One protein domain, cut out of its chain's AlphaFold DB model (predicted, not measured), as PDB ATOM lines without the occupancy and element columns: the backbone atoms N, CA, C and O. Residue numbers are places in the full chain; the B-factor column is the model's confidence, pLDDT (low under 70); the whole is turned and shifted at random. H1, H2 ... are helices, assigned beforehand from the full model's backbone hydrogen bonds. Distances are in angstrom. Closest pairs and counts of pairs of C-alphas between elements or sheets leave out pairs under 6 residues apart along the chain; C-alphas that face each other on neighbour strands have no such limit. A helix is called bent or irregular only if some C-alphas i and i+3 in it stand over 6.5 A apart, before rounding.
ATOM      1  N   LYS A 290     -24.115 -47.498 -46.526       91.69
ATOM      2  CA  LYS A 290     -24.490 -47.338 -45.125       91.69
ATOM      3  C   LYS A 290     -24.813 -45.889 -44.844       91.69
ATOM      4  O   LYS A 290     -24.104 -44.977 -45.273       91.69
ATOM      5  N   THR A 291     -25.882 -45.701 -44.093       92.94
ATOM      6  CA  THR A 291     -26.245 -44.418 -43.513       92.94
ATOM      7  C   THR A 291     -26.261 -44.550 -41.999       92.94
ATOM      8  O   THR A 291     -26.549 -45.615 -41.451       92.94
ATOM      9  N   CYS A 292     -25.900 -43.465 -41.326       94.62
ATOM     10  CA  CYS A 292     -25.969 -43.334 -39.881       94.62
ATOM     11  C   CYS A 292     -26.686 -42.030 -39.534       94.62
ATOM     12  O   CYS A 292     -26.760 -41.100 -40.344       94.62
ATOM     13  N   THR A 293     -27.238 -41.982 -38.333       95.75
ATOM     14  CA  THR A 293     -27.878 -40.796 -37.765       95.75
ATOM     15  C   THR A 293     -26.825 -39.763 -37.319       95.75
ATOM     16  O   THR A 293     -25.652 -40.098 -37.125       95.75
ATOM     17  N   PRO A 294     -27.223 -38.500 -37.088       95.94
ATOM     18  CA  PRO A 294     -26.365 -37.525 -36.412       95.94
ATOM     19  C   PRO A 294     -25.964 -37.962 -34.993       95.94
ATOM     20  O   PRO A 294     -24.798 -37.850 -34.627       95.94
ATOM     21  N   ASN A 295     -26.900 -38.550 -34.236       96.12
ATOM     22  CA  ASN A 295     -26.671 -39.030 -32.868       96.12
ATOM     23  C   ASN A 295     -25.549 -40.081 -32.793       96.12
ATOM     24  O   ASN A 295     -24.713 -40.037 -31.896       96.12
ATOM     25  N   PHE A 296     -25.455 -40.973 -33.783       96.56
ATOM     26  CA  PHE A 296     -24.349 -41.922 -33.891       96.56
ATOM     27  C   PHE A 296     -22.975 -41.228 -33.939       96.56
ATOM     28  O   PHE A 296     -22.041 -41.654 -33.259       96.56
ATOM     29  N   ARG A 297     -22.852 -40.130 -34.700       95.12
ATOM     30  CA  ARG A 297     -21.608 -39.345 -34.791       95.12
ATOM     31  C   ARG A 297     -21.305 -38.602 -33.492       95.12
ATOM     32  O   ARG A 297     -20.154 -38.568 -33.071       95.12
ATOM     33  N   GLU A 298     -22.327 -38.047 -32.845       97.38
ATOM     34  CA  GLU A 298     -22.187 -37.375 -31.547       97.38
ATOM     35  C   GLU A 298     -21.712 -38.344 -30.457       97.38
ATOM     36  O   GLU A 298     -20.797 -38.024 -29.699       97.38
ATOM     37  N   LEU A 299     -22.266 -39.560 -30.420       98.06
ATOM     38  CA  LEU A 299     -21.852 -40.602 -29.481       98.06
ATOM     39  C   LEU A 299     -20.422 -41.087 -29.740       98.06
ATOM     40  O   LEU A 299     -19.685 -41.308 -28.778       98.06
ATOM     41  N   PHE A 300     -20.006 -41.201 -31.006       98.06
ATOM     42  CA  PHE A 300     -18.608 -41.480 -31.346       98.06
ATOM     43  C   PHE A 300     -17.677 -40.377 -30.832       98.06
ATOM     44  O   PHE A 300     -16.707 -40.663 -30.132       98.06
ATOM     45  N   ALA A 301     -17.996 -39.112 -31.115       97.62
ATOM     46  CA  ALA A 301     -17.200 -37.975 -30.661       97.62
ATOM     47  C   ALA A 301     -17.120 -37.909 -29.124       97.62
ATOM     48  O   ALA A 301     -16.049 -37.679 -28.561       97.62
ATOM     49  N   HIS A 302     -18.233 -38.172 -28.434       98.38
ATOM     50  CA  HIS A 302     -18.283 -38.235 -26.975       98.38
ATOM     51  C   HIS A 302     -17.403 -39.363 -26.411       98.38
ATOM     52  O   HIS A 302     -16.677 -39.158 -25.433       98.38
ATOM     53  N   PHE A 303     -17.420 -40.536 -27.052       98.25
ATOM     54  CA  PHE A 303     -16.535 -41.648 -26.715       98.25
ATOM     55  C   PHE A 303     -15.056 -41.280 -26.895       98.25
ATOM     56  O   PHE A 303     -14.288 -41.413 -25.942       98.25
ATOM     57  N   MET A 304     -14.663 -40.749 -28.057       98.00
ATOM     58  CA  MET A 304     -13.268 -40.375 -28.327       98.00
ATOM     59  C   MET A 304     -12.763 -39.291 -27.371       98.00
ATOM     60  O   MET A 304     -11.659 -39.402 -26.841       98.00
ATOM     61  N   LYS A 305     -13.602 -38.298 -27.052       97.94
ATOM     62  CA  LYS A 305     -13.283 -37.260 -26.061       97.94
ATOM     63  C   LYS A 305     -13.083 -37.838 -24.656       97.94
ATOM     64  O   LYS A 305     -12.155 -37.443 -23.954       97.94
ATOM     65  N   SER A 306     -13.932 -38.781 -24.245       97.88
ATOM     66  CA  SER A 306     -13.787 -39.473 -22.955       97.88
ATOM     67  C   SER A 306     -12.499 -40.300 -22.905       97.88
ATOM     68  O   SER A 306     -11.800 -40.316 -21.889       97.88
ATOM     69  N   LEU A 307     -12.171 -40.971 -24.012       96.81
ATOM     70  CA  LEU A 307     -10.983 -41.810 -24.135       96.81
ATOM     71  C   LEU A 307      -9.701 -40.968 -24.075       96.81
ATOM     72  O   LEU A 307      -8.765 -41.323 -23.363       96.81
ATOM     73  N   GLN A 308      -9.693 -39.820 -24.754       96.88
ATOM     74  CA  GLN A 308      -8.593 -38.862 -24.706       96.88
ATOM     75  C   GLN A 308      -8.402 -38.282 -23.300       96.88
ATOM     76  O   GLN A 308      -7.282 -38.260 -22.798       96.88
ATOM     77  N   ARG A 309      -9.487 -37.845 -22.642       97.12
ATOM     78  CA  ARG A 309      -9.422 -37.236 -21.302       97.12
ATOM     79  C   ARG A 309      -8.811 -38.169 -20.255       97.12
ATOM     80  O   ARG A 309      -8.055 -37.718 -19.409       97.12
ATOM     81  N   THR A 310      -9.109 -39.460 -20.354       96.50
ATOM     82  CA  THR A 310      -8.616 -40.492 -19.426       96.50
ATOM     83  C   THR A 310      -7.216 -41.012 -19.768       96.50
ATOM     84  O   THR A 310      -6.707 -41.890 -19.076       96.50
ATOM     85  N   GLY A 311      -6.580 -40.506 -20.833       95.75
ATOM     86  CA  GLY A 311      -5.235 -40.925 -21.230       95.75
ATOM     87  C   GLY A 311      -5.173 -42.309 -21.881       95.75
ATOM     88  O   GLY A 311      -4.162 -42.994 -21.755       95.75
ATOM     89  N   TYR A 312      -6.233 -42.729 -22.579       95.31
ATOM     90  CA  TYR A 312      -6.279 -43.985 -23.343       95.31
ATOM     91  C   TYR A 312      -5.940 -45.249 -22.523       95.31
ATOM     92  O   TYR A 312      -5.076 -46.044 -22.909       95.31
ATOM     93  N   PRO A 313      -6.621 -45.480 -21.386       94.75
ATOM     94  CA  PRO A 313      -6.397 -46.668 -20.567       94.75
ATOM     95  C   PRO A 313      -6.618 -47.951 -21.379       94.75
ATOM     96  O   PRO A 313      -7.569 -48.066 -22.146       94.75
ATOM     97  N   THR A 314      -5.794 -48.977 -21.178       90.75
ATOM     98  CA  THR A 314      -5.964 -50.271 -21.867       90.75
ATOM     99  C   THR A 314      -7.095 -51.111 -21.278       90.75
ATOM    100  O   THR A 314      -7.740 -51.870 -22.001       90.75
ATOM    101  N   ASN A 315      -7.385 -50.941 -19.985       89.75
ATOM    102  CA  ASN A 315      -8.262 -51.828 -19.214       89.75
ATOM    103  C   ASN A 315      -9.551 -51.149 -18.730       89.75
ATOM    104  O   ASN A 315     -10.189 -51.629 -17.795       89.75
ATOM    105  N   TYR A 316      -9.991 -50.061 -19.374       91.06
ATOM    106  CA  TYR A 316     -11.182 -49.324 -18.931       91.06
ATOM    107  C   TYR A 316     -12.472 -50.138 -18.958       91.06
ATOM    108  O   TYR A 316     -13.447 -49.682 -18.388       91.06
ATOM    109  N   ARG A 317     -12.531 -51.321 -19.579       86.88
ATOM    110  CA  ARG A 317     -13.727 -52.181 -19.546       86.88
ATOM    111  C   ARG A 317     -13.851 -53.019 -18.272       86.88
ATOM    112  O   ARG A 317     -14.962 -53.420 -17.939       86.88
ATOM    113  N   PHE A 318     -12.748 -53.288 -17.575       84.00
ATOM    114  CA  PHE A 318     -12.695 -54.291 -16.507       84.00
ATOM    115  C   PHE A 318     -12.311 -53.689 -15.159       84.00
ATOM    116  O   PHE A 318     -11.689 -52.633 -15.078       84.00
ATOM    117  N   GLY A 319     -12.681 -54.392 -14.091       80.56
ATOM    118  CA  GLY A 319     -12.365 -54.005 -12.721       80.56
ATOM    119  C   GLY A 319     -13.360 -53.014 -12.124       80.56
ATOM    120  O   GLY A 319     -13.979 -52.195 -12.813       80.56
ATOM    121  N   TYR A 320     -13.521 -53.106 -10.809       81.38
ATOM    122  CA  TYR A 320     -14.229 -52.098 -10.038       81.38
ATOM    123  C   TYR A 320     -13.369 -50.836  -9.972       81.38
ATOM    124  O   TYR A 320     -12.180 -50.910  -9.676       81.38
ATOM    125  N   THR A 321     -13.968 -49.692 -10.274       89.06
ATOM    126  CA  THR A 321     -13.333 -48.386 -10.113       89.06
ATOM    127  C   THR A 321     -14.387 -47.390  -9.659       89.06
ATOM    128  O   THR A 321     -15.527 -47.438 -10.125       89.06
ATOM    129  N   GLU A 322     -14.000 -46.512  -8.743       92.06
ATOM    130  CA  GLU A 322     -14.791 -45.350  -8.327       92.06
ATOM    131  C   GLU A 322     -14.393 -44.090  -9.110       92.06
ATOM    132  O   GLU A 322     -14.994 -43.033  -8.930       92.06
ATOM    133  N   ASP A 323     -13.396 -44.199  -9.997       94.94
ATOM    134  CA  ASP A 323     -12.965 -43.108 -10.863       94.94
ATOM    135  C   ASP A 323     -14.096 -42.718 -11.826       94.94
ATOM    136  O   ASP A 323     -14.464 -43.468 -12.739       94.94
ATOM    137  N   LEU A 324     -14.645 -41.523 -11.602       95.94
ATOM    138  CA  LEU A 324     -15.751 -40.970 -12.375       95.94
ATOM    139  C   LEU A 324     -15.410 -40.837 -13.862       95.94
ATOM    140  O   LEU A 324     -16.294 -41.030 -14.695       95.94
ATOM    141  N   GLU A 325     -14.153 -40.557 -14.215       96.19
ATOM    142  CA  GLU A 325     -13.751 -40.400 -15.612       96.19
ATOM    143  C   GLU A 325     -13.741 -41.745 -16.345       96.19
ATOM    144  O   GLU A 325     -14.210 -41.849 -17.481       96.19
ATOM    145  N   ILE A 326     -13.284 -42.805 -15.671       96.25
ATOM    146  CA  ILE A 326     -13.320 -44.167 -16.216       96.25
ATOM    147  C   ILE A 326     -14.762 -44.675 -16.321       96.25
ATOM    148  O   ILE A 326     -15.111 -45.348 -17.294       96.25
ATOM    149  N   LEU A 327     -15.625 -44.346 -15.356       95.56
ATOM    150  CA  LEU A 327     -17.054 -44.673 -15.427       95.56
ATOM    151  C   LEU A 327     -17.746 -43.958 -16.597       95.56
ATOM    152  O   LEU A 327     -18.543 -44.576 -17.308       95.56
ATOM    153  N   GLU A 328     -17.413 -42.693 -16.845       97.44
ATOM    154  CA  GLU A 328     -17.912 -41.938 -17.996       97.44
ATOM    155  C   GLU A 328     -17.409 -42.520 -19.322       97.44
ATOM    156  O   GLU A 328     -18.208 -42.728 -20.237       97.44
ATOM    157  N   LEU A 329     -16.125 -42.889 -19.408       97.25
ATOM    158  CA  LEU A 329     -15.565 -43.591 -20.567       97.25
ATOM    159  C   LEU A 329     -16.285 -44.922 -20.840       97.25
ATOM    160  O   LEU A 329     -16.608 -45.238 -21.985       97.25
ATOM    161  N   ARG A 330     -16.577 -45.712 -19.800       95.94
ATOM    162  CA  ARG A 330     -17.366 -46.950 -19.946       95.94
ATOM    163  C   ARG A 330     -18.760 -46.660 -20.486       95.94
ATOM    164  O   ARG A 330     -19.230 -47.366 -21.376       95.94
ATOM    165  N   SER A 331     -19.416 -45.637 -19.946       96.69
ATOM    166  CA  SER A 331     -20.759 -45.241 -20.366       96.69
ATOM    167  C   SER A 331     -20.783 -44.798 -21.831       96.69
ATOM    168  O   SER A 331     -21.597 -45.299 -22.607       96.69
ATOM    169  N   SER A 332     -19.845 -43.938 -22.242       97.94
ATOM    170  CA  SER A 332     -19.748 -43.443 -23.619       97.94
ATOM    171  C   SER A 332     -19.400 -44.551 -24.615       97.94
ATOM    172  O   SER A 332     -20.017 -44.630 -25.677       97.94
ATOM    173  N   PHE A 333     -18.512 -45.475 -24.239       96.50
ATOM    174  CA  PHE A 333     -18.223 -46.687 -25.009       96.50
ATOM    175  C   PHE A 333     -19.479 -47.541 -25.239       96.50
ATOM    176  O   PHE A 333     -19.765 -47.939 -26.370       96.50
ATOM    177  N   LEU A 334     -20.247 -47.826 -24.180       95.56
ATOM    178  CA  LEU A 334     -21.460 -48.642 -24.279       95.56
ATOM    179  C   LEU A 334     -22.538 -47.954 -25.120       95.56
ATOM    180  O   LEU A 334     -23.178 -48.614 -25.941       95.56
ATOM    181  N   ALA A 335     -22.711 -46.643 -24.948       97.38
ATOM    182  CA  ALA A 335     -23.657 -45.850 -25.722       97.38
ATOM    183  C   ALA A 335     -23.302 -45.851 -27.216       97.38
ATOM    184  O   ALA A 335     -24.158 -46.157 -28.047       97.38
ATOM    185  N   PHE A 336     -22.032 -45.604 -27.560       97.56
ATOM    186  CA  PHE A 336     -21.572 -45.656 -28.946       97.56
ATOM    187  C   PHE A 336     -21.747 -47.053 -29.554       97.56
ATOM    188  O   PHE A 336     -22.276 -47.194 -30.656       97.56
ATOM    189  N   ARG A 337     -21.400 -48.111 -28.812       94.62
ATOM    190  CA  ARG A 337     -21.602 -49.495 -29.259       94.62
ATOM    191  C   ARG A 337     -23.076 -49.813 -29.518       94.62
ATOM    192  O   ARG A 337     -23.394 -50.486 -30.495       94.62
ATOM    193  N   HIS A 338     -23.977 -49.347 -28.658       95.38
ATOM    194  CA  HIS A 338     -25.413 -49.518 -28.864       95.38
ATOM    195  C   HIS A 338     -25.886 -48.783 -30.127       95.38
ATOM    196  O   HIS A 338     -26.596 -49.367 -30.945       95.38
ATOM    197  N   ALA A 339     -25.437 -47.542 -30.333       96.06
ATOM    198  CA  ALA A 339     -25.748 -46.768 -31.532       96.06
ATOM    199  C   ALA A 339     -25.218 -47.432 -32.810       96.06
ATOM    200  O   ALA A 339     -25.927 -47.476 -33.811       96.06
ATOM    201  N   LEU A 340     -24.026 -48.040 -32.767       93.56
ATOM    202  CA  LEU A 340     -23.480 -48.824 -33.878       93.56
ATOM    203  C   LEU A 340     -24.458 -49.912 -34.339       93.56
ATOM    204  O   LEU A 340     -24.642 -50.101 -35.535       93.56
ATOM    205  N   LYS A 341     -25.125 -50.598 -33.405       92.62
ATOM    206  CA  LYS A 341     -26.105 -51.647 -33.724       92.62
ATOM    207  C   LYS A 341     -27.461 -51.092 -34.157       92.62
ATOM    208  O   LYS A 341     -28.103 -51.667 -35.030       92.62
ATOM    209  N   ALA A 342     -27.922 -50.029 -33.503       95.00
ATOM    210  CA  ALA A 342     -29.293 -49.544 -33.640       95.00
ATOM    211  C   ALA A 342     -29.477 -48.508 -34.761       95.00
ATOM    212  O   ALA A 342     -30.566 -48.402 -35.320       95.00
ATOM    213  N   GLU A 343     -28.439 -47.732 -35.081       94.75
ATOM    214  CA  GLU A 343     -28.557 -46.505 -35.884       94.75
ATOM    215  C   GLU A 343     -27.875 -46.597 -37.257       94.75
ATOM    216  O   GLU A 343     -28.006 -45.685 -38.077       94.75
ATOM    217  N   VAL A 344     -27.175 -47.699 -37.537       93.75
ATOM    218  CA  VAL A 344     -26.514 -47.953 -38.821       93.75
ATOM    219  C   VAL A 344     -27.431 -48.785 -39.715       93.75
ATOM    220  O   VAL A 344     -27.726 -49.943 -39.419       93.75
ATOM    221  N   VAL A 345     -27.851 -48.214 -40.845       93.25
ATOM    222  CA  VAL A 345     -28.751 -48.872 -41.802       93.25
ATOM    223  C   VAL A 345     -28.008 -49.190 -43.095       93.25
ATOM    224  O   VAL A 345     -27.381 -48.319 -43.697       93.25
ATOM    225  N   ASP A 346     -28.105 -50.443 -43.542       90.19
ATOM    226  CA  ASP A 346     -27.599 -50.891 -44.842       90.19
ATOM    227  C   ASP A 346     -28.679 -50.688 -45.915       90.19
ATOM    228  O   ASP A 346     -29.666 -51.429 -45.992       90.19
ATOM    229  N   THR A 347     -28.505 -49.659 -46.743       88.00
ATOM    230  CA  THR A 347     -29.473 -49.294 -47.780       88.00
ATOM    231  C   THR A 347     -29.576 -50.369 -48.860       88.00
ATOM    232  O   THR A 347     -30.684 -50.644 -49.327       88.00
ATOM    233  N   ALA A 348     -28.484 -51.074 -49.177       83.12
ATOM    234  CA  ALA A 348     -28.486 -52.136 -50.181       83.12
ATOM    235  C   ALA A 348     -29.368 -53.321 -49.755       83.12
ATOM    236  O   ALA A 348     -30.086 -53.898 -50.575       83.12
ATOM    237  N   LYS A 349     -29.393 -53.654 -48.458       77.62
ATOM    238  CA  LYS A 349     -30.303 -54.688 -47.928       77.62
ATOM    239  C   LYS A 349     -31.772 -54.262 -48.000       77.62
ATOM    240  O   LYS A 349     -32.638 -55.092 -48.288       77.62
ATOM    241  N   THR A 350     -32.071 -52.981 -47.767       75.88
ATOM    242  CA  THR A 350     -33.461 -52.491 -47.759       75.88
ATOM    243  C   THR A 350     -34.122 -52.498 -49.140       75.88
ATOM    244  O   THR A 350     -35.319 -52.779 -49.240       75.88
ATOM    245  N   GLU A 351     -33.364 -52.263 -50.216       74.25
ATOM    246  CA  GLU A 351     -33.890 -52.293 -51.589       74.25
ATOM    247  C   GLU A 351     -34.287 -53.711 -52.027       74.25
ATOM    248  O   GLU A 351     -35.358 -53.914 -52.604       74.25
ATOM    249  N   VAL A 352     -33.486 -54.718 -51.662       74.12
ATOM    250  CA  VAL A 352     -33.769 -56.129 -51.975       74.12
ATOM    251  C   VAL A 352     -35.053 -56.616 -51.297       74.12
ATOM    252  O   VAL A 352     -35.804 -57.397 -51.886       74.12
ATOM    253  N   MET A 353     -35.344 -56.156 -50.075       69.94
ATOM    254  CA  MET A 353     -36.584 -56.524 -49.383       69.94
ATOM    255  C   MET A 353     -37.816 -55.868 -50.016       69.94
ATOM    256  O   MET A 353     -38.837 -56.535 -50.181       69.94
ATOM    257  N   LYS A 354     -37.725 -54.602 -50.448       71.38
ATOM    258  CA  LYS A 354     -38.843 -53.907 -51.114       71.38
ATOM    259  C   LYS A 354     -39.187 -54.518 -52.477       71.38
ATOM    260  O   LYS A 354     -40.366 -54.657 -52.793       71.38
ATOM    261  N   GLY A 355     -38.188 -54.956 -53.247       68.00
ATOM    262  CA  GLY A 355     -38.404 -55.590 -54.555       68.00
ATOM    263  C   GLY A 355     -39.142 -56.935 -54.496       68.00
ATOM    264  O   GLY A 355     -39.884 -57.268 -55.416       68.00
ATOM    265  N   LYS A 356     -39.008 -57.695 -53.399       68.31
ATOM    266  CA  LYS A 356     -39.693 -58.992 -53.231       68.31
ATOM    267  C   LYS A 356     -41.186 -58.871 -52.909       68.31
ATOM    268  O   LYS A 356     -41.921 -59.824 -53.138       68.31
ATOM    269  N   HIS A 357     -41.640 -57.723 -52.405       64.81
ATOM    270  CA  HIS A 357     -43.052 -57.504 -52.070       64.81
ATOM    271  C   HIS A 357     -43.875 -56.888 -53.210       64.81
ATOM    272  O   HIS A 357     -45.099 -56.893 -53.130       64.81
ATOM    273  N   ALA A 358     -43.234 -56.397 -54.275       58.06
ATOM    274  CA  ALA A 358     -43.902 -55.738 -55.401       58.06
ATOM    275  C   ALA A 358     -44.293 -56.687 -56.556       58.06
ATOM    276  O   ALA A 358     -44.717 -56.220 -57.609       58.06
ATOM    277  N   VAL A 359     -44.155 -58.004 -56.375       56.25
ATOM    278  CA  VAL A 359     -44.619 -59.016 -57.338       56.25
ATOM    279  C   VAL A 359     -45.887 -59.662 -56.783       56.25
ATOM    280  O   VAL A 359     -45.816 -60.725 -56.170       56.25
ATOM    281  N   TRP A 360     -47.024 -58.988 -56.949       47.34
ATOM    282  CA  TRP A 360     -48.364 -59.555 -56.766       47.34
ATOM    283  C   TRP A 360     -49.277 -59.092 -57.892       47.34
ATOM    284  O   TRP A 360     -49.293 -57.868 -58.158       47.34
TER     285      TRP A 360
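What this domain is: This is residues 290 to 360 of the 360 residues of an uncharacterized protein of Aspergillus bertholletiae (UniProt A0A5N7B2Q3). A long helical hairpin, H2 side by side with H1 and running back along it, makes the body, and a third helix, H3, follows beyond the end of H2 as an arm whose residues 350 to 357 stick out, together with the last residues 358 to 360. The two long helices are joined at one end by a long looping link, residues 310 to 323, and at the other end a short antiparallel pairing ties residues 290 to 291 to residues 345 to 346, just before H3. The printed part has 71 residues with three named helices, in the order H1, H2, H3, and no named strand; its class is all helix. The whole is extended, with a radius of gyration of the C-alphas of 17.8 A and spans of 61 by 22 by 16 A, and the arm adds to its length: the body without residues 350 to 360 spans 43 by 18 by 16 A.

Where its parts are: The longest helix is H2, residues 324 to 342, which measures 26.6 A from C-alpha 324 at (-15.751, -40.970, -12.375) to C-alpha 342 at (-29.293, -49.544, -33.640). H1, residues 294 to 309, measures 22.7 A and begins with C-alpha 294 at (-26.365, -37.525, -36.412). H3, residues 347 to 357, measures 16.4 A and ends with C-alpha 357 at (-43.052, -57.504, -52.070).

How they stand to each other: H2 and H1 touch, with 20 pairs of C-alphas within 8 A. Their closest C-alphas are those of Phe 303 and Ser 332, 4.8 A apart. They run opposite ways at a shallow tilt of 28 degrees and form a helical hairpin, with their centres 8.6 A apart. H3 touches no helix: it is apart from H1, and it is apart from H2 too, though it follows H2 in the chain. In H1 and H2 every O i to N i+4 pair is within hydrogen-bond range, while in H3 4 of 7 are. No helix is bent or irregular.

The domain as a whole: The two C-alphas farthest apart are those of Glu 322 and Trp 360, at 60.6 A, while those of the first and last printed residues, Lys 290 and Trp 360, are 29.2 A apart. The printed part has no cut and ends at residue 360, the chain's last residue. The link from H1 to H2, with 14 residues, is long, and the link from H2 to H3, with 4 residues, is tight. The mean pLDDT of the printed part is 89.7, and that of H3 is 74. Residue 353 and residues 355 to 360 are under 70, where the model's confidence is low.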